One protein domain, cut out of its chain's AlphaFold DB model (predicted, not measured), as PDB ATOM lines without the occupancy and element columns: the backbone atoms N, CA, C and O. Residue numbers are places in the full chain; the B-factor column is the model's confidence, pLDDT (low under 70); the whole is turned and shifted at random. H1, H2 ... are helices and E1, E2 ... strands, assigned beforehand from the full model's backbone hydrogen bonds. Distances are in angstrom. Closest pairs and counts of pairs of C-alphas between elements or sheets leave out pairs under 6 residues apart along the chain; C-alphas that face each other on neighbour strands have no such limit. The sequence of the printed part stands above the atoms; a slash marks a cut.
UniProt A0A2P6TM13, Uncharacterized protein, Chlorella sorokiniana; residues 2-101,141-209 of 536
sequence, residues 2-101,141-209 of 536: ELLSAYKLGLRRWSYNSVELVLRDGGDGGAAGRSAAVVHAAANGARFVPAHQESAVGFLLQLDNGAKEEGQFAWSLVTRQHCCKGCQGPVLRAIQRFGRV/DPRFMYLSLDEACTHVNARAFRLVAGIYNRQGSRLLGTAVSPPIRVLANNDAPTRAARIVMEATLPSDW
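What this domain is: This is residues 2 to 101 and 141 to 209 of the 536 residues of an uncharacterized protein of Chlorella sorokiniana (UniProt A0A2P6TM13). With little regular structure, a strongly twisted, branched mixed sheet, E2 E3 E4 E5 E9, and the small antiparallel hairpin E6 E7 form a partial sandwich, strands crossed at 60 degrees; the parallel pair E1 E8 sits toward one end. The 169 printed residues run E1 E2 E3 H1 E4 E5 H2 E6 E7 E8 E9, mostly strand, with only 63 in named elements. The whole is compact: radius of gyration of the C-alphas 16.2 A, spans 45 by 39 by 33 A.

How they stand to each other: Start at E1, residues 4 to 7, parallel to E8, residues 184 to 187; N 6 and O 185 are 2.9 A apart, within hydrogen-bond range. On one side of E2, residues 17 to 25, find antiparallel E3, residues 35 to 44, its hairpin partner, with N 23 to O 36 at 3.0 A, and E5, residues 145 to 147, with N 17 to O 147 at 2.9 A; on the other side is parallel E9, residues 198 to 205, with N 20 to O 199 at 3.0 A. E3 bends by 63 degrees at residue 40, antiparallel to E4, residues 58 to 63, with N 42 to O 60 at 3.0 A. In the hairpin E6, residues 164 to 168, and E7, residues 175 to 180, N 165 and O 179 are 2.8 A apart; the closest C-alphas of E7 and E9, Ala 179 and Ala 203, are 4.5 A apart. H1, residues 50 to 53, and H2, residues 152 to 155, are not on the branched sheet and too short for O i to N i+4 pairs.

Where its parts are: Find C-alpha 4 at (-4.749, 61.289, -46.961), where E1 begins. E2 spans 26.3 A, E3 23.4 A, and E9 22.1 A, ending at C-alpha 205, (-26.643, 52.207, -43.009).

The domain as a whole: Residues 102 to 140 are not printed; C-alphas 101 and 141 are 11.9 A apart across the cut. Of the links printed whole, none is long. Mean pLDDT of the printed part is 72.3, with 74 residues under 70, among them 66 to 85.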
ATOM      1  N   GLU A   2      -9.310  67.246 -49.688       74.81
ATOM      2  CA  GLU A   2      -8.198  66.788 -48.855       74.81
ATOM      3  C   GLU A   2      -7.787  65.365 -49.280       74.81
ATOM      4  O   GLU A   2      -8.603  64.602 -49.813       74.81
ATOM      5  N   LEU A   3      -6.508  65.038 -49.118       79.12
ATOM      6  CA  LEU A   3      -5.910  63.798 -49.598       79.12
ATOM      7  C   LEU A   3      -5.077  63.200 -48.466       79.12
ATOM      8  O   LEU A   3      -4.173  63.851 -47.952       79.12
ATOM      9  N   LEU A   4      -5.395  61.965 -48.080       84.69
ATOM     10  CA  LEU A   4      -4.749  61.289 -46.961       84.69
ATOM     11  C   LEU A   4      -3.377  60.748 -47.365       84.69
ATOM     12  O   LEU A   4      -3.223  60.130 -48.418       84.69
ATOM     13  N   SER A   5      -2.400  60.909 -46.480       81.38
ATOM     14  CA  SER A   5      -1.131  60.186 -46.549       81.38
ATOM     15  C   SER A   5      -1.239  58.883 -45.764       81.38
ATOM     16  O   SER A   5      -1.663  58.885 -44.609       81.38
ATOM     17  N   ALA A   6      -0.832  57.777 -46.378       79.56
ATOM     18  CA  ALA A   6      -0.634  56.493 -45.717       79.56
ATOM     19  C   ALA A   6       0.776  55.979 -46.018       79.56
ATOM     20  O   ALA A   6       1.349  56.279 -47.064       79.56
ATOM     21  N   TYR A   7       1.347  55.205 -45.103       79.38
ATOM     22  CA  TYR A   7       2.761  54.850 -45.144       79.38
ATOM     23  C   TYR A   7       2.943  53.410 -45.621       79.38
ATOM     24  O   TYR A   7       2.291  52.489 -45.114       79.38
ATOM     25  N   LYS A   8       3.834  53.225 -46.600       78.31
ATOM     26  CA  LYS A   8       4.277  51.910 -47.084       78.31
ATOM     27  C   LYS A   8       4.993  51.152 -45.963       78.31
ATOM     28  O   LYS A   8       5.716  51.773 -45.178       78.31
ATOM     29  N   LEU A   9       4.875  49.823 -45.921       68.38
ATOM     30  CA  LEU A   9       5.796  48.978 -45.154       68.38
ATOM     31  C   LEU A   9       7.253  49.282 -45.551       68.38
ATOM     32  O   LEU A   9       7.590  49.350 -46.730       68.38
ATOM     33  N   GLY A  10       8.127  49.454 -44.560       65.50
ATOM     34  CA  GLY A  10       9.568  49.601 -44.781       65.50
ATOM     35  C   GLY A  10      10.320  48.396 -44.235       65.50
ATOM     36  O   GLY A  10       9.943  47.867 -43.189       65.50
ATOM     37  N   LEU A  11      11.419  48.020 -44.898       63.16
ATOM     38  CA  LEU A  11      12.242  46.830 -44.620       63.16
ATOM     39  C   LEU A  11      12.564  46.573 -43.133       63.16
ATOM     40  O   LEU A  11      12.751  45.426 -42.739       63.16
ATOM     41  N   ARG A  12      12.634  47.621 -42.297       60.19
ATOM     42  CA  ARG A  12      12.923  47.518 -40.853       60.19
ATOM     43  C   ARG A  12      11.903  48.210 -39.932       60.19
ATOM     44  O   ARG A  12      12.132  48.271 -38.726       60.19
ATOM     45  N   ARG A  13      10.786  48.743 -40.450       62.38
ATOM     46  CA  ARG A  13       9.764  49.456 -39.649       62.38
ATOM     47  C   ARG A  13       8.343  49.113 -40.106       62.38
ATOM     48  O   ARG A  13       7.965  49.350 -41.250       62.38
ATOM     49  N   TRP A  14       7.533  48.591 -39.188       59.38
ATOM     50  CA  TRP A  14       6.139  48.220 -39.446       59.38
ATOM     51  C   TRP A  14       5.189  49.407 -39.221       59.38
ATOM     52  O   TRP A  14       4.539  49.536 -38.181       59.38
ATOM     53  N   SER A  15       5.124  50.277 -40.223       64.31
ATOM     54  CA  SER A  15       4.179  51.389 -40.370       64.31
ATOM     55  C   SER A  15       2.766  50.870 -40.651       64.31
ATOM     56  O   SER A  15       2.298  50.793 -41.785       64.31
ATOM     57  N   TYR A  16       2.056  50.487 -39.593       76.75
ATOM     58  CA  TYR A  16       0.642  50.151 -39.715       76.75
ATOM     59  C   TYR A  16      -0.200  51.407 -39.899       76.75
ATOM     60  O   TYR A  16      -0.103  52.338 -39.105       76.75
ATOM     61  N   ASN A  17      -1.092  51.388 -40.881       84.75
ATOM     62  CA  ASN A  17      -2.106  52.416 -41.069       84.75
ATOM     63  C   ASN A  17      -3.361  51.973 -40.305       84.75
ATOM     64  O   ASN A  17      -3.888  50.890 -40.552       84.75
ATOM     65  N   SER A  18      -3.809  52.758 -39.329       87.25
ATOM     66  CA  SER A  18      -5.046  52.497 -38.586       87.25
ATOM     67  C   SER A  18      -6.251  52.963 -39.397       87.25
ATOM     68  O   SER A  18      -6.339  54.138 -39.745       87.25
ATOM     69  N   VAL A  19      -7.183  52.055 -39.679       87.56
ATOM     70  CA  VAL A  19      -8.470  52.351 -40.317       87.56
ATOM     71  C   VAL A  19      -9.574  52.292 -39.269       87.56
ATOM     72  O   VAL A  19      -9.624  51.363 -38.463       87.56
ATOM     73  N   GLU A  20     -10.455  53.280 -39.292       89.88
ATOM     74  CA  GLU A  20     -11.581  53.444 -38.375       89.88
ATOM     75  C   GLU A  20     -12.876  53.468 -39.180       89.88
ATOM     76  O   GLU A  20     -12.960  54.181 -40.180       89.88
ATOM     77  N   LEU A  21     -13.868  52.686 -38.755       87.31
ATOM     78  CA  LEU A  21     -15.174  52.629 -39.400       87.31
ATOM     79  C   LEU A  21     -16.217  53.298 -38.503       87.31
ATOM     80  O   LEU A  21     -16.447  52.852 -37.378       87.31
ATOM     81  N   VAL A  22     -16.847  54.348 -39.022       89.69
ATOM     82  CA  VAL A  22     -17.945  55.069 -38.367       89.69
ATOM     83  C   VAL A  22     -19.241  54.730 -39.092       89.69
ATOM     84  O   VAL A  22     -19.352  54.936 -40.304       89.69
ATOM     85  N   LEU A  23     -20.218  54.206 -38.356       91.00
ATOM     86  CA  LEU A  23     -21.537  53.866 -38.881       91.00
ATOM     87  C   LEU A  23     -22.502  55.012 -38.579       91.00
ATOM     88  O   LEU A  23     -22.593  55.439 -37.429       91.00
ATOM     89  N   ARG A  24     -23.237  55.490 -39.586       92.88
ATOM     90  CA  ARG A  24     -24.291  56.506 -39.446       92.88
ATOM     91  C   ARG A  24     -25.631  55.993 -39.950       92.88
ATOM     92  O   ARG A  24     -25.687  55.278 -40.944       92.88
ATOM     93  N   ASP A  25     -26.698  56.404 -39.289       92.12
ATOM     94  CA  ASP A  25     -28.074  56.174 -39.712       92.12
ATOM     95  C   ASP A  25     -28.393  56.970 -40.984       92.12
ATOM     96  O   ASP A  25     -28.053  58.148 -41.098       92.12
ATOM     97  N   GLY A  26     -29.011  56.298 -41.953       88.56
ATOM     98  CA  GLY A  26     -29.467  56.868 -43.216       88.56
ATOM     99  C   GLY A  26     -30.913  57.346 -43.224       88.56
ATOM    100  O   GLY A  26     -31.382  57.750 -44.280       88.56
ATOM    101  N   GLY A  27     -31.641  57.273 -42.106       86.31
ATOM    102  CA  GLY A  27     -32.994  57.822 -42.029       86.31
ATOM    103  C   GLY A  27     -33.011  59.349 -42.146       86.31
ATOM    104  O   GLY A  27     -32.317  60.032 -41.396       86.31
ATOM    105  N   ASP A  28     -33.878  59.893 -43.007       77.25
ATOM    106  CA  ASP A  28     -34.023  61.334 -43.300       77.25
ATOM    107  C   ASP A  28     -34.540  62.202 -42.122       77.25
ATOM    108  O   ASP A  28     -34.925  63.361 -42.292       77.25
ATOM    109  N   GLY A  29     -34.577  61.657 -40.903       68.00
ATOM    110  CA  GLY A  29     -34.969  62.371 -39.693       68.00
ATOM    111  C   GLY A  29     -33.903  63.387 -39.284       68.00
ATOM    112  O   GLY A  29     -32.905  63.020 -38.670       68.00
ATOM    113  N   GLY A  30     -34.135  64.667 -39.590       61.12
ATOM    114  CA  GLY A  30     -33.199  65.791 -39.413       61.12
ATOM    115  C   GLY A  30     -32.816  66.188 -37.975       61.12
ATOM    116  O   GLY A  30     -32.636  67.371 -37.705       61.12
ATOM    117  N   ALA A  31     -32.684  65.235 -37.051       55.47
ATOM    118  CA  ALA A  31     -32.191  65.436 -35.693       55.47
ATOM    119  C   ALA A  31     -31.038  64.459 -35.408       55.47
ATOM    120  O   ALA A  31     -31.283  63.287 -35.141       55.47
ATOM    121  N   ALA A  32     -29.796  64.962 -35.477       70.56
ATOM    122  CA  ALA A  32     -28.551  64.294 -35.061       70.56
ATOM    123  C   ALA A  32     -28.539  62.761 -35.273       70.56
ATOM    124  O   ALA A  32     -28.531  61.996 -34.307       70.56
ATOM    125  N   GLY A  33     -28.572  62.334 -36.543       76.19
ATOM    126  CA  GLY A  33     -28.730  60.929 -36.938       76.19
ATOM    127  C   GLY A  33     -27.807  59.970 -36.178       76.19
ATOM    128  O   GLY A  33     -26.625  60.264 -35.976       76.19
ATOM    129  N   ARG A  34     -28.366  58.830 -35.742       86.12
ATOM    130  CA  ARG A  34     -27.690  57.868 -34.854       86.12
ATOM    131  C   ARG A  34     -26.330  57.483 -35.441       86.12
ATOM    132  O   ARG A  34     -26.227  57.129 -36.613       86.12
ATOM    133  N   SER A  35     -25.289  57.551 -34.620       86.38
ATOM    134  CA  SER A  35     -23.926  57.186 -34.996       86.38
ATOM    135  C   SER A  35     -23.421  56.126 -34.029       86.38
ATOM    136  O   SER A  35     -23.644  56.255 -32.829       86.38
ATOM    137  N   ALA A  36     -22.738  55.109 -34.550       83.75
ATOM    138  CA  ALA A  36     -22.094  54.068 -33.756       83.75
ATOM    139  C   ALA A  36     -20.641  53.893 -34.210       83.75
ATOM    140  O   ALA A  36     -20.362  53.685 -35.397       83.75
ATOM    141  N   ALA A  37     -19.706  53.993 -33.270       82.50
ATOM    142  CA  ALA A  37     -18.300  53.690 -33.487       82.50
ATOM    143  C   ALA A  37     -18.010  52.212 -33.189       82.50
ATOM    144  O   ALA A  37     -18.528  51.625 -32.235       82.50
ATOM    145  N   VAL A  38     -17.124  51.605 -33.979       80.31
ATOM    146  CA  VAL A  38     -16.607  50.262 -33.693       80.31
ATOM    147  C   VAL A  38     -15.679  50.329 -32.476       80.31
ATOM    148  O   VAL A  38     -14.608  50.932 -32.533       80.31
ATOM    149  N   VAL A  39     -16.069  49.680 -31.375       82.81
ATOM    150  CA  VAL A  39     -15.261  49.554 -30.148       82.81
ATOM    151  C   VAL A  39     -14.235  48.426 -30.251       82.81
ATOM    152  O   VAL A  39     -13.147  48.517 -29.682       82.81
ATOM    153  N   HIS A  40     -14.558  47.352 -30.973       78.31
ATOM    154  CA  HIS A  40     -13.667  46.204 -31.119       78.31
ATOM    155  C   HIS A  40     -13.961  45.430 -32.409       78.31
ATOM    156  O   HIS A  40     -15.085  44.971 -32.612       78.31
ATOM    157  N   ALA A  41     -12.941  45.253 -33.254       74.25
ATOM    158  CA  ALA A  41     -12.995  44.446 -34.473       74.25
ATOM    159  C   ALA A  41     -12.097  43.199 -34.353       74.25
ATOM    160  O   ALA A  41     -10.879  43.273 -34.533       74.25
ATOM    161  N   ALA A  42     -12.688  42.031 -34.081       74.94
ATOM    162  CA  ALA A  42     -11.967  40.751 -34.072       74.94
ATOM    163  C   ALA A  42     -12.120  40.032 -35.411       74.94
ATOM    164  O   ALA A  42     -13.223  39.958 -35.940       74.94
ATOM    165  N   ALA A  43     -11.037  39.479 -35.962       70.25
ATOM    166  CA  ALA A  43     -11.119  38.686 -37.188       70.25
ATOM    167  C   ALA A  43     -12.012  37.453 -36.960       70.25
ATOM    168  O   ALA A  43     -11.774  36.671 -36.042       70.25
ATOM    169  N   ASN A  44     -13.037  37.301 -37.795       69.50
ATOM    170  CA  ASN A  44     -13.952  36.166 -37.779       69.50
ATOM    171  C   ASN A  44     -13.440  35.093 -38.748       69.50
ATOM    172  O   ASN A  44     -13.094  35.420 -39.884       69.50
ATOM    173  N   GLY A  45     -13.458  33.823 -38.338       68.19
ATOM    174  CA  GLY A  45     -13.087  32.666 -39.166       68.19
ATOM    175  C   GLY A  45     -14.107  32.314 -40.258       68.19
ATOM    176  O   GLY A  45     -14.250  31.144 -40.606       68.19
ATOM    177  N   ALA A  46     -14.847  33.305 -40.768       64.94
ATOM    178  CA  ALA A  46     -15.820  33.129 -41.836       64.94
ATOM    179  C   ALA A  46     -15.128  32.592 -43.094       64.94
ATOM    180  O   ALA A  46     -14.202  33.212 -43.618       64.94
ATOM    181  N   ARG A  47     -15.609  31.450 -43.592       64.62
ATOM    182  CA  ARG A  47     -15.199  30.909 -44.889       64.62
ATOM    183  C   ARG A  47     -16.004  31.602 -45.985       64.62
ATOM    184  O   ARG A  47     -17.223  31.718 -45.884       64.62
ATOM    185  N   PHE A  48     -15.313  32.055 -47.021       62.34
ATOM    186  CA  PHE A  48     -15.917  32.710 -48.176       62.34
ATOM    187  C   PHE A  48     -16.095  31.723 -49.330       62.34
ATOM    188  O   PHE A  48     -15.528  30.633 -49.331       62.34
ATOM    189  N   VAL A  49     -16.851  32.128 -50.352       66.88
ATOM    190  CA  VAL A  49     -16.797  31.465 -51.664       66.88
ATOM    191  C   VAL A  49     -15.340  31.526 -52.164       66.88
ATOM    192  O   VAL A  49     -14.742  32.602 -52.061       66.88
ATOM    193  N   PRO A  50     -14.751  30.445 -52.723       69.62
ATOM    194  CA  PRO A  50     -13.319  30.402 -53.056       69.62
ATOM    195  C   PRO A  50     -12.817  31.570 -53.918       69.62
ATOM    196  O   PRO A  50     -11.739  32.097 -53.671       69.62
ATOM    197  N   ALA A  51     -13.640  32.067 -54.850       61.47
ATOM    198  CA  ALA A  51     -13.341  33.238 -55.687       61.47
ATOM    199  C   ALA A  51     -13.164  34.569 -54.914       61.47
ATOM    200  O   ALA A  51     -12.841  35.600 -55.512       61.47
ATOM    201  N   HIS A  52     -13.429  34.586 -53.606       58.34
ATOM    202  CA  HIS A  52     -13.314  35.761 -52.742       58.34
ATOM    203  C   HIS A  52     -12.369  35.557 -51.558       58.34
ATOM    204  O   HIS A  52     -11.885  36.562 -51.042       58.34
ATOM    205  N   GLN A  53     -12.075  34.316 -51.153       62.25
ATOM    206  CA  GLN A  53     -11.333  33.994 -49.925       62.25
ATOM    207  C   GLN A  53      -9.986  34.742 -49.833       62.25
ATOM    208  O   GLN A  53      -9.781  35.498 -48.885       62.25
ATOM    209  N   GLU A  54      -9.207  34.734 -50.922       53.53
ATOM    210  CA  GLU A  54      -7.925  35.453 -51.100       53.53
ATOM    211  C   GLU A  54      -8.006  36.998 -51.005       53.53
ATOM    212  O   GLU A  54      -7.029  37.716 -51.231       53.53
ATOM    213  N   SER A  55      -9.197  37.551 -50.781       53.75
ATOM    214  CA  SER A  55      -9.492  38.986 -50.886       53.75
ATOM    215  C   SER A  55     -10.547  39.495 -49.896       53.75
ATOM    216  O   SER A  55     -10.891  40.678 -49.921       53.75
ATOM    217  N   ALA A  56     -11.053  38.621 -49.027       58.47
ATOM    218  CA  ALA A  56     -12.194  38.842 -48.147       58.47
ATOM    219  C   ALA A  56     -11.846  38.376 -46.729       58.47
ATOM    220  O   ALA A  56     -11.295  37.296 -46.553       58.47
ATOM    221  N   VAL A  57     -12.148  39.177 -45.702       62.59
ATOM    222  CA  VAL A  57     -11.768  38.848 -44.316       62.59
ATOM    223  C   VAL A  57     -12.912  39.138 -43.365       62.59
ATOM    224  O   VAL A  57     -13.308  40.290 -43.213       62.59
ATOM    225  N   GLY A  58     -13.427  38.104 -42.701       63.81
ATOM    226  CA  GLY A  58     -14.494  38.255 -41.717       63.81
ATOM    227  C   GLY A  58     -14.061  39.114 -40.526       63.81
ATOM    228  O   GLY A  58     -12.907  39.061 -40.092       63.81
ATOM    229  N   PHE A  59     -15.000  39.859 -39.942       68.75
ATOM    230  CA  PHE A  59     -14.806  40.538 -38.659       68.75
ATOM    231  C   PHE A  59     -16.075  40.483 -37.813       68.75
ATOM    232  O   PHE A  59     -17.138  40.862 -38.290       68.75
ATOM    233  N   LEU A  60     -15.936  40.128 -36.538       73.38
ATOM    234  CA  LEU A  60     -16.916  40.445 -35.505       73.38
ATOM    235  C   LEU A  60     -16.720  41.910 -35.101       73.38
ATOM    236  O   LEU A  60     -15.631  42.274 -34.648       73.38
ATOM    237  N   LEU A  61     -17.751  42.739 -35.280       77.75
ATOM    238  CA  LEU A  61     -17.759  44.139 -34.851       77.75
ATOM    239  C   LEU A  61     -18.584  44.270 -33.568       77.75
ATOM    240  O   LEU A  61     -19.768  43.953 -33.559       77.75
ATOM    241  N   GLN A  62     -17.968  44.770 -32.499       79.00
ATOM    242  CA  GLN A  62     -18.678  45.267 -31.320       79.00
ATOM    243  C   GLN A  62     -18.768  46.793 -31.403       79.00
ATOM    244  O   GLN A  62     -17.766  47.456 -31.688       79.00
ATOM    245  N   LEU A  63     -19.947  47.339 -31.119       83.19
ATOM    246  CA  LEU A  63     -20.227  48.776 -31.157       83.19
ATOM    247  C   LEU A  63     -20.150  49.428 -29.766       83.19
ATOM    248  O   LEU A  63     -20.178  48.757 -28.730       83.19
ATOM    249  N   ASP A  64     -20.061  50.755 -29.755       79.94
ATOM    250  CA  ASP A  64     -20.100  51.623 -28.570       79.94
ATOM    251  C   ASP A  64     -21.446  51.630 -27.839       79.94
ATOM    252  O   ASP A  64     -21.466  51.691 -26.611       79.94
ATOM    253  N   ASN A  65     -22.556  51.453 -28.558       78.00
ATOM    254  CA  ASN A  65     -23.904  51.301 -27.994       78.00
ATOM    255  C   ASN A  65     -24.112  50.018 -27.147       78.00
ATOM    256  O   ASN A  65     -25.232  49.726 -26.736       78.00
ATOM    257  N   GLY A  66     -23.062  49.227 -26.905       66.44
ATOM    258  CA  GLY A  66     -23.118  47.997 -26.115       66.44
ATOM    259  C   GLY A  66     -23.623  46.768 -26.876       66.44
ATOM    260  O   GLY A  66     -23.629  45.677 -26.302       66.44
ATOM    261  N   ALA A  67     -23.989  46.894 -28.159       64.06
ATOM    262  CA  ALA A  67     -24.362  45.762 -29.001       64.06
ATOM    263  C   ALA A  67     -23.157  44.834 -29.239       64.06
ATOM    264  O   ALA A  67     -22.330  45.033 -30.134       64.06
ATOM    265  N   LYS A  68     -23.071  43.786 -28.416       55.34
ATOM    266  CA  LYS A  68     -22.275  42.586 -28.677       55.34
ATOM    267  C   LYS A  68     -23.089  41.632 -29.543       55.34
ATOM    268  O   LYS A  68     -23.717  40.708 -29.032       55.34
ATOM    269  N   GLU A  69     -23.088  41.848 -30.854       55.62
ATOM    270  CA  GLU A  69     -23.617  40.835 -31.762       55.62
ATOM    271  C   GLU A  69     -22.605  39.702 -31.945       55.62
ATOM    272  O   GLU A  69     -21.615  39.824 -32.668       55.62
ATOM    273  N   GLU A  70     -22.892  38.555 -31.331       48.25
ATOM    274  CA  GLU A  70     -22.242  37.273 -31.631       48.25
ATOM    275  C   GLU A  70     -22.772  36.726 -32.974       48.25
ATOM    276  O   GLU A  70     -23.449  35.699 -33.076       48.25
ATOM    277  N   GLY A  71     -22.533  37.495 -34.038       44.97
ATOM    278  CA  GLY A  71     -22.924  37.204 -35.411       44.97
ATOM    279  C   GLY A  71     -21.709  37.004 -36.303       44.97
ATOM    280  O   GLY A  71     -20.802  37.828 -36.306       44.97
ATOM    281  N   GLN A  72     -21.678  35.920 -37.081       40.50
ATOM    282  CA  GLN A  72     -20.571  35.644 -37.999       40.50
ATOM    283  C   GLN A  72     -20.615  36.555 -39.240       40.50
ATOM    284  O   GLN A  72     -20.906  36.096 -40.341       40.50
ATOM    285  N   PHE A  73     -20.289  37.843 -39.097       41.72
ATOM    286  CA  PHE A  73     -20.261  38.739 -40.252       41.72
ATOM    287  C   PHE A  73     -19.161  38.337 -41.244       41.72
ATOM    288  O   PHE A  73     -17.996  38.101 -40.883       41.72
ATOM    289  N   ALA A  74     -19.559  38.309 -42.510       38.31
ATOM    290  CA  ALA A  74     -18.735  38.034 -43.672       38.31
ATOM    291  C   ALA A  74     -18.576  39.326 -44.491       38.31
ATOM    292  O   ALA A  74     -19.540  40.056 -44.719       38.31
ATOM    293  N   TRP A  75     -17.353  39.616 -44.931       41.94
ATOM    294  CA  TRP A  75     -17.033  40.764 -45.779       41.94
ATOM    295  C   TRP A  75     -16.848  40.296 -47.217       41.94
ATOM    296  O   TRP A  75     -15.793  39.765 -47.548       41.94
ATOM    297  N   SER A  76     -17.848  40.466 -48.076       43.69
ATOM    298  CA  SER A  76     -17.720  40.077 -49.486       43.69
ATOM    299  C   SER A  76     -16.732  40.978 -50.237       43.69
ATOM    300  O   SER A  76     -16.543  42.147 -49.888       43.69
ATOM    301  N   LEU A  77     -16.120  40.449 -51.305       43.34
ATOM    302  CA  LEU A  77     -15.247  41.227 -52.185       43.34
ATOM    303  C   LEU A  77     -16.013  42.429 -52.749       43.34
ATOM    304  O   LEU A  77     -16.963  42.271 -53.520       43.34
ATOM    305  N   VAL A  78     -15.558  43.641 -52.425       51.56
ATOM    306  CA  VAL A  78     -16.127  44.867 -52.985       51.56
ATOM    307  C   VAL A  78     -15.700  45.018 -54.444       51.56
ATOM    308  O   VAL A  78     -14.735  45.706 -54.778       51.56
ATOM    309  N   THR A  79     -16.440  44.367 -55.342       60.34
ATOM    310  CA  THR A  79     -16.304  44.607 -56.780       60.34
ATOM    311  C   THR A  79     -16.729  46.040 -57.117       60.34
ATOM    312  O   THR A  79     -17.483  46.692 -56.388       60.34
ATOM    313  N   ARG A  80     -16.236  46.538 -58.253       65.06
ATOM    314  CA  ARG A  80     -16.298  47.955 -58.652       65.06
ATOM    315  C   ARG A  80     -17.728  48.509 -58.751       65.06
ATOM    316  O   ARG A  80     -17.924  49.693 -58.496       65.06
ATOM    317  N   GLN A  81     -18.714  47.647 -59.017       68.19
ATOM    318  CA  GLN A  81     -20.143  47.982 -59.076       68.19
ATOM    319  C   GLN A  81     -20.717  48.527 -57.753       68.19
ATOM    320  O   GLN A  81     -21.672  49.293 -57.778       68.19
ATOM    321  N   HIS A  82     -20.131  48.174 -56.602       65.00
ATOM    322  CA  HIS A  82     -20.605  48.630 -55.290       65.00
ATOM    323  C   HIS A  82     -19.990  49.979 -54.872       65.00
ATOM    324  O   HIS A  82     -20.319  50.512 -53.815       65.00
ATOM    325  N   CYS A  83     -19.074  50.552 -55.663       66.38
ATOM    326  CA  CYS A  83     -18.453  51.829 -55.330       66.38
ATOM    327  C   CYS A  83     -19.385  52.996 -55.688       66.38
ATOM    328  O   CYS A  83     -19.437  53.431 -56.839       66.38
ATOM    329  N   CYS A  84     -20.036  53.584 -54.681       65.81
ATOM    330  CA  CYS A  84     -20.923  54.752 -54.804       65.81
ATOM    331  C   CYS A  84     -20.261  56.031 -55.372       65.81
ATOM    332  O   CYS A  84     -20.922  57.058 -55.525       65.81
ATOM    333  N   LYS A  85     -18.954  55.995 -55.673       69.31
ATOM    334  CA  LYS A  85     -18.180  57.068 -56.321       69.31
ATOM    335  C   LYS A  85     -17.680  56.704 -57.730       69.31
ATOM    336  O   LYS A  85     -16.846  57.429 -58.264       69.31
ATOM    337  N   GLY A  86     -18.122  55.583 -58.314       74.00
ATOM    338  CA  GLY A  86     -17.851  55.214 -59.715       74.00
ATOM    339  C   GLY A  86     -16.366  55.096 -60.095       74.00
ATOM    340  O   GLY A  86     -16.004  55.319 -61.248       74.00
ATOM    341  N   CYS A  87     -15.483  54.815 -59.131       67.50
ATOM    342  CA  CYS A  87     -14.030  54.862 -59.334       67.50
ATOM    343  C   CYS A  87     -13.563  53.860 -60.402       67.50
ATOM    344  O   CYS A  87     -13.959  52.701 -60.351       67.50
ATOM    345  N   GLN A  88     -12.667  54.267 -61.310       70.88
ATOM    346  CA  GLN A  88     -12.129  53.442 -62.412       70.88
ATOM    347  C   GLN A  88     -10.721  52.868 -62.119       70.88
ATOM    348  O   GLN A  88     -10.225  53.019 -61.000       70.88
ATOM    349  N   GLY A  89     -10.106  52.143 -63.065       67.12
ATOM    350  CA  GLY A  89      -8.735  51.596 -62.966       67.12
ATOM    351  C   GLY A  89      -8.624  50.113 -62.542       67.12
ATOM    352  O   GLY A  89      -9.611  49.380 -62.611       67.12
ATOM    353  N   PRO A  90      -7.439  49.640 -62.102       59.88
ATOM    354  CA  PRO A  90      -7.251  48.289 -61.553       59.88
ATOM    355  C   PRO A  90      -7.834  48.142 -60.131       59.88
ATOM    356  O   PRO A  90      -8.320  49.109 -59.540       59.88
ATOM    357  N   VAL A  91      -7.803  46.931 -59.564       64.69
ATOM    358  CA  VAL A  91      -8.094  46.665 -58.139       64.69
ATOM    359  C   VAL A  91      -6.821  46.130 -57.483       64.69
ATOM    360  O   VAL A  91      -6.232  45.180 -57.987       64.69
ATOM    361  N   LEU A  92      -6.382  46.744 -56.381       59.88
ATOM    362  CA  LEU A  92      -5.106  46.416 -55.739       59.88
ATOM    363  C   LEU A  92      -5.269  45.288 -54.704       59.88
ATOM    364  O   LEU A  92      -5.685  45.530 -53.571       59.88
ATOM    365  N   ARG A  93      -4.892  44.057 -55.072       55.28
ATOM    366  CA  ARG A  93      -4.623  42.974 -54.107       55.28
ATOM    367  C   ARG A  93      -3.256  43.214 -53.452       55.28
ATOM    368  O   ARG A  93      -2.242  42.776 -53.978       55.28
ATOM    369  N   ALA A  94      -3.232  43.937 -52.332       48.59
ATOM    370  CA  ALA A  94      -1.987  44.281 -51.623       48.59
ATOM    371  C   ALA A  94      -2.133  44.370 -50.086       48.59
ATOM    372  O   ALA A  94      -1.230  44.832 -49.390       48.59
ATOM    373  N   ILE A  95      -3.277  43.950 -49.533       52.91
ATOM    374  CA  ILE A  95      -3.567  44.037 -48.093       52.91
ATOM    375  C   ILE A  95      -3.160  42.726 -47.405       52.91
ATOM    376  O   ILE A  95      -4.006  41.935 -46.985       52.91
ATOM    377  N   GLN A  96      -1.852  42.487 -47.275       48.22
ATOM    378  CA  GLN A  96      -1.365  41.373 -46.459       48.22
ATOM    379  C   GLN A  96      -1.643  41.661 -44.974       48.22
ATOM    380  O   GLN A  96      -1.254  42.706 -44.436       48.22
ATOM    381  N   ARG A  97      -2.334  40.734 -44.301       52.53
ATOM    382  CA  ARG A  97      -2.722  40.861 -42.891       52.53
ATOM    383  C   ARG A  97      -1.831  40.053 -41.963       52.53
ATOM    384  O   ARG A  97      -1.619  38.866 -42.167       52.53
ATOM    385  N   PHE A  98      -1.471  40.676 -40.845       46.34
ATOM    386  CA  PHE A  98      -0.927  39.996 -39.673       46.34
ATOM    387  C   PHE A  98      -2.004  39.943 -38.585       46.34
ATOM    388  O   PHE A  98      -2.161  40.881 -37.797       46.34
ATOM    389  N   GLY A  99      -2.784  38.856 -38.572       41.09
ATOM    390  CA  GLY A  99      -3.742  38.570 -37.501       41.09
ATOM    391  C   GLY A  99      -3.002  38.440 -36.170       41.09
ATOM    392  O   GLY A  99      -2.073  37.647 -36.080       41.09
ATOM    393  N   ARG A 100      -3.367  39.269 -35.175       47.88
ATOM    394  CA  ARG A 100      -2.542  39.573 -33.986       47.88
ATOM    395  C   ARG A 100      -1.068  39.788 -34.360       47.88
ATOM    396  O   ARG A 100      -0.258  38.876 -34.230       47.88
ATOM    397  N   VAL A 101      -0.707  41.021 -34.741       46.69
ATOM    398  CA  VAL A 101       0.704  41.455 -34.808       46.69
ATOM    399  C   VAL A 101       1.413  40.959 -33.560       46.69
ATOM    400  O   VAL A 101       1.074  41.393 -32.456       46.69
ATOM    401  N   ASP A 141      -4.941  49.291 -30.169       78.69
ATOM    402  CA  ASP A 141      -6.309  49.625 -29.793       78.69
ATOM    403  C   ASP A 141      -7.278  48.856 -30.717       78.69
ATOM    404  O   ASP A 141      -7.180  48.992 -31.941       78.69
ATOM    405  N   PRO A 142      -8.170  48.005 -30.171       74.75
ATOM    406  CA  PRO A 142      -8.997  47.092 -30.960       74.75
ATOM    407  C   PRO A 142     -10.081  47.788 -31.794       74.75
ATOM    408  O   PRO A 142     -10.719  47.122 -32.612       74.75
ATOM    409  N   ARG A 143     -10.278  49.101 -31.623       77.00
ATOM    410  CA  ARG A 143     -11.153  49.929 -32.468       77.00
ATOM    411  C   ARG A 143     -10.682  50.005 -33.915       77.00
ATOM    412  O   ARG A 143     -11.492  50.179 -34.822       77.00
ATOM    413  N   PHE A 144      -9.372  49.885 -34.144       81.44
ATOM    414  CA  PHE A 144      -8.774  50.123 -35.453       81.44
ATOM    415  C   PHE A 144      -8.441  48.832 -36.199       81.44
ATOM    416  O   PHE A 144      -7.710  47.963 -35.718       81.44
ATOM    417  N   MET A 145      -8.868  48.766 -37.457       82.31
ATOM    418  CA  MET A 145      -8.339  47.810 -38.423       82.31
ATOM    419  C   MET A 145      -6.953  48.285 -38.875       82.31
ATOM    420  O   MET A 145      -6.826  49.273 -39.592       82.31
ATOM    421  N   TYR A 146      -5.895  47.581 -38.477       81.62
ATOM    422  CA  TYR A 146      -4.529  47.927 -38.881       81.62
ATOM    423  C   TYR A 146      -4.172  47.315 -40.237       81.62
ATOM    424  O   TYR A 146      -4.057  46.095 -40.352       81.62
ATOM    425  N   LEU A 147      -3.944  48.164 -41.240       80.81
ATOM    426  CA  LEU A 147      -3.548  47.767 -42.588       80.81
ATOM    427  C   LEU A 147      -2.062  48.027 -42.853       80.81
ATOM    428  O   LEU A 147      -1.554  49.139 -42.683       80.81
ATOM    429  N   SER A 148      -1.392  46.987 -43.332       76.38
ATOM    430  CA  SER A 148      -0.131  47.077 -44.064       76.38
ATOM    431  C   SER A 148      -0.429  47.511 -45.503       76.38
ATOM    432  O   SER A 148      -1.372  47.001 -46.107       76.38
ATOM    433  N   LEU A 149       0.367  48.432 -46.050       78.12
ATOM    434  CA  LEU A 149       0.356  48.778 -47.473       78.12
ATOM    435  C   LEU A 149       1.704  48.373 -48.064       78.12
ATOM    436  O   LEU A 149       2.746  48.825 -47.586       78.12
ATOM    437  N   ASP A 150       1.670  47.485 -49.050       69.56
ATOM    438  CA  ASP A 150       2.861  46.853 -49.612       69.56
ATOM    439  C   ASP A 150       3.469  47.622 -50.805       69.56
ATOM    440  O   ASP A 150       2.812  48.456 -51.431       69.56
ATOM    441  N   GLU A 151       4.725  47.305 -51.132       61.19
ATOM    442  CA  GLU A 151       5.462  47.696 -52.345       61.19
ATOM    443  C   GLU A 151       4.625  47.544 -53.634       61.19
ATOM    444  O   GLU A 151       4.643  48.418 -54.507       61.19
ATOM    445  N   ALA A 152       3.807  46.489 -53.736       56.31
ATOM    446  CA  ALA A 152       2.917  46.271 -54.877       56.31
ATOM    447  C   ALA A 152       1.938  47.440 -55.135       56.31
ATOM    448  O   ALA A 152       1.609  47.719 -56.291       56.31
ATOM    449  N   CYS A 153       1.513  48.181 -54.098       57.00
ATOM    450  CA  CYS A 153       0.682  49.382 -54.267       57.00
ATOM    451  C   CYS A 153       1.413  50.530 -54.979       57.00
ATOM    452  O   CYS A 153       0.745  51.371 -55.574       57.00
ATOM    453  N   THR A 154       2.746  50.591 -54.901       58.22
ATOM    454  CA  THR A 154       3.558  51.646 -55.532       58.22
ATOM    455  C   THR A 154       4.035  51.291 -56.941       58.22
ATOM    456  O   THR A 154       4.318  52.197 -57.718       58.22
ATOM    457  N   HIS A 155       4.071  50.005 -57.306       57.66
ATOM    458  CA  HIS A 155       4.410  49.570 -58.671       57.66
ATOM    459  C   HIS A 155       3.256  49.704 -59.671       57.66
ATOM    460  O   HIS A 155       3.485  49.809 -60.877       57.66
ATOM    461  N   VAL A 156       2.008  49.747 -59.200       61.75
ATOM    462  CA  VAL A 156       0.901  50.218 -60.036       61.75
ATOM    463  C   VAL A 156       0.996  51.741 -60.118       61.75
ATOM    464  O   VAL A 156       0.942  52.407 -59.090       61.75
ATOM    465  N   ASN A 157       1.089  52.294 -61.334       68.81
ATOM    466  CA  ASN A 157       1.289  53.729 -61.634       68.81
ATOM    467  C   ASN A 157       0.107  54.664 -61.248       68.81
ATOM    468  O   ASN A 157      -0.185  55.654 -61.920       68.81
ATOM    469  N   ALA A 158      -0.601  54.366 -60.159       72.00
ATOM    470  CA  ALA A 158      -1.672  55.169 -59.595       72.00
ATOM    471  C   ALA A 158      -1.119  56.121 -58.519       72.00
ATOM    472  O   ALA A 158      -0.747  55.702 -57.427       72.00
ATOM    473  N   ARG A 159      -1.144  57.436 -58.787       78.81
ATOM    474  CA  ARG A 159      -0.709  58.480 -57.830       78.81
ATOM    475  C   ARG A 159      -1.505  58.512 -56.512       78.81
ATOM    476  O   ARG A 159      -1.106  59.212 -55.587       78.81
ATOM    477  N   ALA A 160      -2.650  57.836 -56.451       84.12
ATOM    478  CA  ALA A 160      -3.435  57.596 -55.245       84.12
ATOM    479  C   ALA A 160      -4.402  56.421 -55.477       84.12
ATOM    480  O   ALA A 160      -4.810  56.173 -56.612       84.12
ATOM    481  N   PHE A 161      -4.835  55.763 -54.403       83.38
ATOM    482  CA  PHE A 161      -5.938  54.791 -54.419       83.38
ATOM    483  C   PHE A 161      -7.028  55.184 -53.402       83.38
ATOM    484  O   PHE A 161      -6.956  56.242 -52.778       83.38
ATOM    485  N   ARG A 162      -8.071  54.363 -53.243       86.69
ATOM    486  CA  ARG A 162      -9.055  54.468 -52.151       86.69
ATOM    487  C   ARG A 162      -9.298  53.087 -51.554       86.69
ATOM    488  O   ARG A 162      -9.326  52.106 -52.295       86.69
ATOM    489  N   LEU A 163      -9.515  53.021 -50.246       85.31
ATOM    490  CA  LEU A 163     -10.100  51.844 -49.610       85.31
ATOM    491  C   LEU A 163     -11.617  51.873 -49.815       85.31
ATOM    492  O   LEU A 163     -12.236  52.939 -49.745       85.31
ATOM    493  N   VAL A 164     -12.214  50.702 -50.034       84.19
ATOM    494  CA  VAL A 164     -13.669  50.530 -50.077       84.19
ATOM    495  C   VAL A 164     -14.054  49.374 -49.161       84.19
ATOM    496  O   VAL A 164     -13.432  48.316 -49.191       84.19
ATOM    497  N   ALA A 165     -15.078  49.597 -48.346       84.38
ATOM    498  CA  ALA A 165     -15.672  48.638 -47.431       84.38
ATOM    499  C   ALA A 165     -17.128  48.380 -47.837       84.38
ATOM    500  O   ALA A 165     -17.868  49.325 -48.116       84.38
ATOM    501  N   GLY A 166     -17.534  47.112 -47.857       83.31
ATOM    502  CA  GLY A 166     -18.925  46.689 -47.990       83.31
ATOM    503  C   GLY A 166     -19.383  46.100 -46.663       83.31
ATOM    504  O   GLY A 166     -18.716  45.217 -46.128       83.31
ATOM    505  N   ILE A 167     -20.485  46.613 -46.126       84.69
ATOM    506  CA  ILE A 167     -21.043  46.199 -44.840       84.69
ATOM    507  C   ILE A 167     -22.293  45.387 -45.134       84.69
ATOM    508  O   ILE A 167     -23.218  45.882 -45.778       84.69
ATOM    509  N   TYR A 168     -22.313  44.147 -44.664       82.50
ATOM    510  CA  TYR A 168     -23.383  43.189 -44.909       82.50
ATOM    511  C   TYR A 168     -24.127  42.876 -43.605       82.50
ATOM    512  O   TYR A 168     -23.597  43.084 -42.512       82.50
ATOM    513  N   ASN A 169     -25.358  42.380 -43.720       82.06
ATOM    514  CA  ASN A 169     -26.109  41.824 -42.594       82.06
ATOM    515  C   ASN A 169     -25.395  40.609 -41.972       82.06
ATOM    516  O   ASN A 169     -24.449  40.053 -42.538       82.06
ATOM    517  N   ARG A 170     -25.894  40.147 -40.821       74.19
ATOM    518  CA  ARG A 170     -25.362  38.986 -40.087       74.19
ATOM    519  C   ARG A 170     -25.247  37.711 -40.938       74.19
ATOM    520  O   ARG A 170     -24.399  36.873 -40.657       74.19
ATOM    521  N   GLN A 171     -26.082  37.571 -41.970       75.88
ATOM    522  CA  GLN A 171     -26.118  36.436 -42.897       75.88
ATOM    523  C   GLN A 171     -25.231  36.621 -44.149       75.88
ATOM    524  O   GLN A 171     -25.182  35.729 -44.990       75.88
ATOM    525  N   GLY A 172     -24.575  37.776 -44.329       75.62
ATOM    526  CA  GLY A 172     -23.763  38.102 -45.513       75.62
ATOM    527  C   GLY A 172     -24.547  38.328 -46.820       75.62
ATOM    528  O   GLY A 172     -23.946  38.621 -47.852       75.62
ATOM    529  N   SER A 173     -25.877  38.199 -46.796       80.19
ATOM    530  CA  SER A 173     -26.763  38.162 -47.967       80.19
ATOM    531  C   SER A 173     -27.293  39.527 -48.427       80.19
ATOM    532  O   SER A 173     -27.525  39.721 -49.619       80.19
ATOM    533  N   ARG A 174     -27.476  40.485 -47.511       84.25
ATOM    534  CA  ARG A 174     -27.924  41.860 -47.791       84.25
ATOM    535  C   ARG A 174     -26.757  42.809 -47.562       84.25
ATOM    536  O   ARG A 174     -26.289  42.942 -46.433       84.25
ATOM    537  N   LEU A 175     -26.325  43.507 -48.612       85.94
ATOM    538  CA  LEU A 175     -25.487  44.697 -48.468       85.94
ATOM    539  C   LEU A 175     -26.313  45.762 -47.732       85.94
ATOM    540  O   LEU A 175     -27.352  46.190 -48.231       85.94
ATOM    541  N   LEU A 176     -25.872  46.156 -46.541       89.12
ATOM    542  CA  LEU A 176     -26.483  47.227 -45.757       89.12
ATOM    543  C   LEU A 176     -25.969  48.587 -46.232       89.12
ATOM    544  O   LEU A 176     -26.759  49.483 -46.484       89.12
ATOM    545  N   GLY A 177     -24.656  48.733 -46.417       88.88
ATOM    546  CA  GLY A 177     -24.068  49.988 -46.879       88.88
ATOM    547  C   GLY A 177     -22.626  49.842 -47.345       88.88
ATOM    548  O   GLY A 177     -22.021  48.773 -47.248       88.88
ATOM    549  N   THR A 178     -22.067  50.932 -47.869       90.38
ATOM    550  CA  THR A 178     -20.668  50.984 -48.310       90.38
ATOM    551  C   THR A 178     -19.959  52.204 -47.743       90.38
ATOM    552  O   THR A 178     -20.551  53.271 -47.589       90.38
ATOM    553  N   ALA A 179     -18.674  52.034 -47.447       89.12
ATOM    554  CA  ALA A 179     -17.775  53.078 -46.978       89.12
ATOM    555  C   ALA A 179     -16.628  53.238 -47.983       89.12
ATOM    556  O   ALA A 179     -16.049  52.249 -48.435       89.12
ATOM    557  N   VAL A 180     -16.268  54.475 -48.323       90.44
ATOM    558  CA  VAL A 180     -15.191  54.790 -49.275       90.44
ATOM    559  C   VAL A 180     -14.260  55.807 -48.625       90.44
ATOM    560  O   VAL A 180     -14.712  56.881 -48.234       90.44
ATOM    561  N   SER A 181     -12.964  55.507 -48.526       89.94
ATOM    562  CA  SER A 181     -12.001  56.460 -47.962       89.94
ATOM    563  C   SER A 181     -11.844  57.698 -48.861       89.94
ATOM    564  O   SER A 181     -12.058  57.619 -50.083       89.94
ATOM    565  N   PRO A 182     -11.360  58.833 -48.325       90.31
ATOM    566  CA  PRO A 182     -10.687  59.851 -49.132       90.31
ATOM    567  C   PRO A 182      -9.564  59.235 -49.997       90.31
ATOM    568  O   PRO A 182      -9.131  58.109 -49.724       90.31
ATOM    569  N   PRO A 183      -9.081  59.924 -51.048       88.44
ATOM    570  CA  PRO A 183      -7.930  59.450 -51.812       88.44
ATOM    571  C   PRO A 183      -6.706  59.319 -50.900       88.44
ATOM    572  O   PRO A 183      -6.445  60.209 -50.092       88.44
ATOM    573  N   ILE A 184      -5.968  58.222 -51.047       87.50
ATOM    574  CA  ILE A 184      -4.779  57.887 -50.263       87.50
ATOM    575  C   ILE A 184      -3.554  57.932 -51.178       87.50
ATOM    576  O   ILE A 184      -3.493  57.175 -52.150       87.50
ATOM    577  N   ARG A 185      -2.567  58.776 -50.858       86.56
ATOM    578  CA  ARG A 185      -1.193  58.648 -51.371       86.56
ATOM    579  C   ARG A 185      -0.418  57.688 -50.482       86.56
ATOM    580  O   ARG A 185      -0.499  57.782 -49.259       86.56
ATOM    581  N   VAL A 186       0.362  56.811 -51.106       83.62
ATOM    582  CA  VAL A 186       1.417  56.075 -50.405       83.62
ATOM    583  C   VAL A 186       2.638  56.985 -50.314       83.62
ATOM    584  O   VAL A 186       3.119  57.456 -51.342       83.62
ATOM    585  N   LEU A 187       3.126  57.228 -49.101       81.38
ATOM    586  CA  LEU A 187       4.430  57.838 -48.849       81.38
ATOM    587  C   LEU A 187       5.444  56.766 -48.439       81.38
ATOM    588  O   LEU A 187       5.074  55.699 -47.922       81.38
ATOM    589  N   ALA A 188       6.728  57.049 -48.663       74.94
ATOM    590  CA  ALA A 188       7.794  56.181 -48.195       74.94
ATOM    591  C   ALA A 188       7.850  56.207 -46.660       74.94
ATOM    592  O   ALA A 188       7.519  57.193 -46.007       74.94
ATOM    593  N   ASN A 189       8.286  55.102 -46.057       65.94
ATOM    594  CA  ASN A 189       8.322  54.969 -44.598       65.94
ATOM    595  C   ASN A 189       9.391  55.858 -43.924       65.94
ATOM    596  O   ASN A 189       9.415  55.987 -42.704       65.94
ATOM    597  N   ASN A 190      10.282  56.457 -44.716       60.44
ATOM    598  CA  ASN A 190      11.269  57.423 -44.238       60.44
ATOM    599  C   ASN A 190      10.605  58.769 -43.894       60.44
ATOM    600  O   ASN A 190      11.038  59.432 -42.958       60.44
ATOM    601  N   ASP A 191       9.511  59.108 -44.585       59.19
ATOM    602  CA  ASP A 191       8.733  60.342 -44.399       59.19
ATOM    603  C   ASP A 191       7.641  60.188 -43.323       59.19
ATOM    604  O   ASP A 191       6.845  61.099 -43.086       59.19
ATOM    605  N   ALA A 192       7.548  59.011 -42.695       56.59
ATOM    606  CA  ALA A 192       6.521  58.724 -41.710       56.59
ATOM    607  C   ALA A 192       6.819  59.461 -40.388       56.59
ATOM    608  O   ALA A 192       7.820  59.147 -39.729       56.59
ATOM    609  N   PRO A 193       5.944  60.377 -39.916       58.66
ATOM    610  CA  PRO A 193       5.997  60.824 -38.531       58.66
ATOM    611  C   PRO A 193       5.806  59.613 -37.606       58.66
ATOM    612  O   PRO A 193       5.310  58.562 -38.008       58.66
ATOM    613  N   THR A 194       6.160  59.749 -36.328       63.12
ATOM    614  CA  THR A 194       6.247  58.638 -35.354       63.12
ATOM    615  C   THR A 194       4.909  57.981 -34.959       63.12
ATOM    616  O   THR A 194       4.823  57.306 -33.932       63.12
ATOM    617  N   ARG A 195       3.844  58.154 -35.753       70.25
ATOM    618  CA  ARG A 195       2.494  57.626 -35.534       70.25
ATOM    619  C   ARG A 195       1.919  57.018 -36.817       70.25
ATOM    620  O   ARG A 195       2.171  57.494 -37.917       70.25
ATOM    621  N   ALA A 196       1.082  55.999 -36.638       73.00
ATOM    622  CA  ALA A 196       0.236  55.434 -37.686       73.00
ATOM    623  C   ALA A 196      -0.595  56.517 -38.403       73.00
ATOM    624  O   ALA A 196      -1.142  57.405 -37.744       73.00
ATOM    625  N   ALA A 197      -0.772  56.397 -39.723       84.56
ATOM    626  CA  ALA A 197      -1.817  57.150 -40.414       84.56
ATOM    627  C   ALA A 197      -3.198  56.698 -39.914       84.56
ATOM    628  O   ALA A 197      -3.445  55.496 -39.789       84.56
ATOM    629  N   ARG A 198      -4.105  57.646 -39.659       89.12
ATOM    630  CA  ARG A 198      -5.506  57.388 -39.297       89.12
ATOM    631  C   ARG A 198      -6.386  57.630 -40.520       89.12
ATOM    632  O   ARG A 198      -6.504  58.760 -40.980       89.12
ATOM    633  N   ILE A 199      -6.986  56.568 -41.044       90.44
ATOM    634  CA  ILE A 199      -7.890  56.606 -42.196       90.44
ATOM    635  C   ILE A 199      -9.307  56.388 -41.670       90.44
ATOM    636  O   ILE A 199      -9.690  55.263 -41.353       90.44
ATOM    637  N   VAL A 200     -10.084  57.463 -41.565       91.25
ATOM    638  CA  VAL A 200     -11.504  57.367 -41.211       91.25
ATOM    639  C   VAL A 200     -12.304  56.997 -42.460       91.25
ATOM    640  O   VAL A 200     -12.102  57.557 -43.541       91.25
ATOM    641  N   MET A 201     -13.201  56.031 -42.310       91.62
ATOM    642  CA  MET A 201     -14.155  55.596 -43.321       91.62
ATOM    643  C   MET A 201     -15.559  55.673 -42.721       91.62
ATOM    644  O   MET A 201     -15.818  55.127 -41.652       91.62
ATOM    645  N   GLU A 202     -16.466  56.355 -43.411       92.06
ATOM    646  CA  GLU A 202     -17.840  56.567 -42.953       92.06
ATOM    647  C   GLU A 202     -18.799  55.774 -43.842       92.06
ATOM    648  O   GLU A 202     -18.679  55.817 -45.071       92.06
ATOM    649  N   ALA A 203     -19.733  55.047 -43.230       91.56
ATOM    650  CA  ALA A 203     -20.784  54.316 -43.928       91.56
ATOM    651  C   ALA A 203     -22.161  54.723 -43.409       91.56
ATOM    652  O   ALA A 203     -22.425  54.658 -42.208       91.56
ATOM    653  N   THR A 204     -23.053  55.074 -44.329       92.56
ATOM    654  CA  THR A 204     -24.477  55.219 -44.037       92.56
ATOM    655  C   THR A 204     -25.141  53.845 -44.117       92.56
ATOM    656  O   THR A 204     -24.990  53.156 -45.129       92.56
ATOM    657  N   LEU A 205     -25.863  53.444 -43.069       91.75
ATOM    658  CA  LEU A 205     -26.643  52.207 -43.009       91.75
ATOM    659  C   LEU A 205     -28.148  52.522 -42.917       91.75
ATOM    660  O   LEU A 205     -28.517  53.511 -42.283       91.75
ATOM    661  N   PRO A 206     -29.026  51.686 -43.502       92.00
ATOM    662  CA  PRO A 206     -30.472  51.850 -43.429       92.00
ATOM    663  C   PRO A 206     -30.998  51.965 -41.993       92.00
ATOM    664  O   PRO A 206     -30.486  51.323 -41.074       92.00
ATOM    665  N   SER A 207     -32.050  52.762 -41.807       90.44
ATOM    666  CA  SER A 207     -32.656  53.017 -40.494       90.44
ATOM    667  C   SER A 207     -33.376  51.797 -39.902       90.44
ATOM    668  O   SER A 207     -33.562  51.742 -38.682       90.44
ATOM    669  N   ASP A 208     -33.717  50.810 -40.746       89.62
ATOM    670  CA  ASP A 208     -34.273  49.497 -40.389       89.62
ATOM    671  C   ASP A 208     -33.227  48.474 -39.909       89.62
ATOM    672  O   ASP A 208     -33.595  47.361 -39.538       89.62
ATOM    673  N   TRP A 209     -31.930  48.810 -39.906       89.75
ATOM    674  CA  TRP A 209     -30.897  47.869 -39.472       89.75
ATOM    675  C   TRP A 209     -31.023  47.509 -37.981       89.75
ATOM    676  O   TRP A 209     -30.988  48.372 -37.101       89.75
TER     677      TRP A 209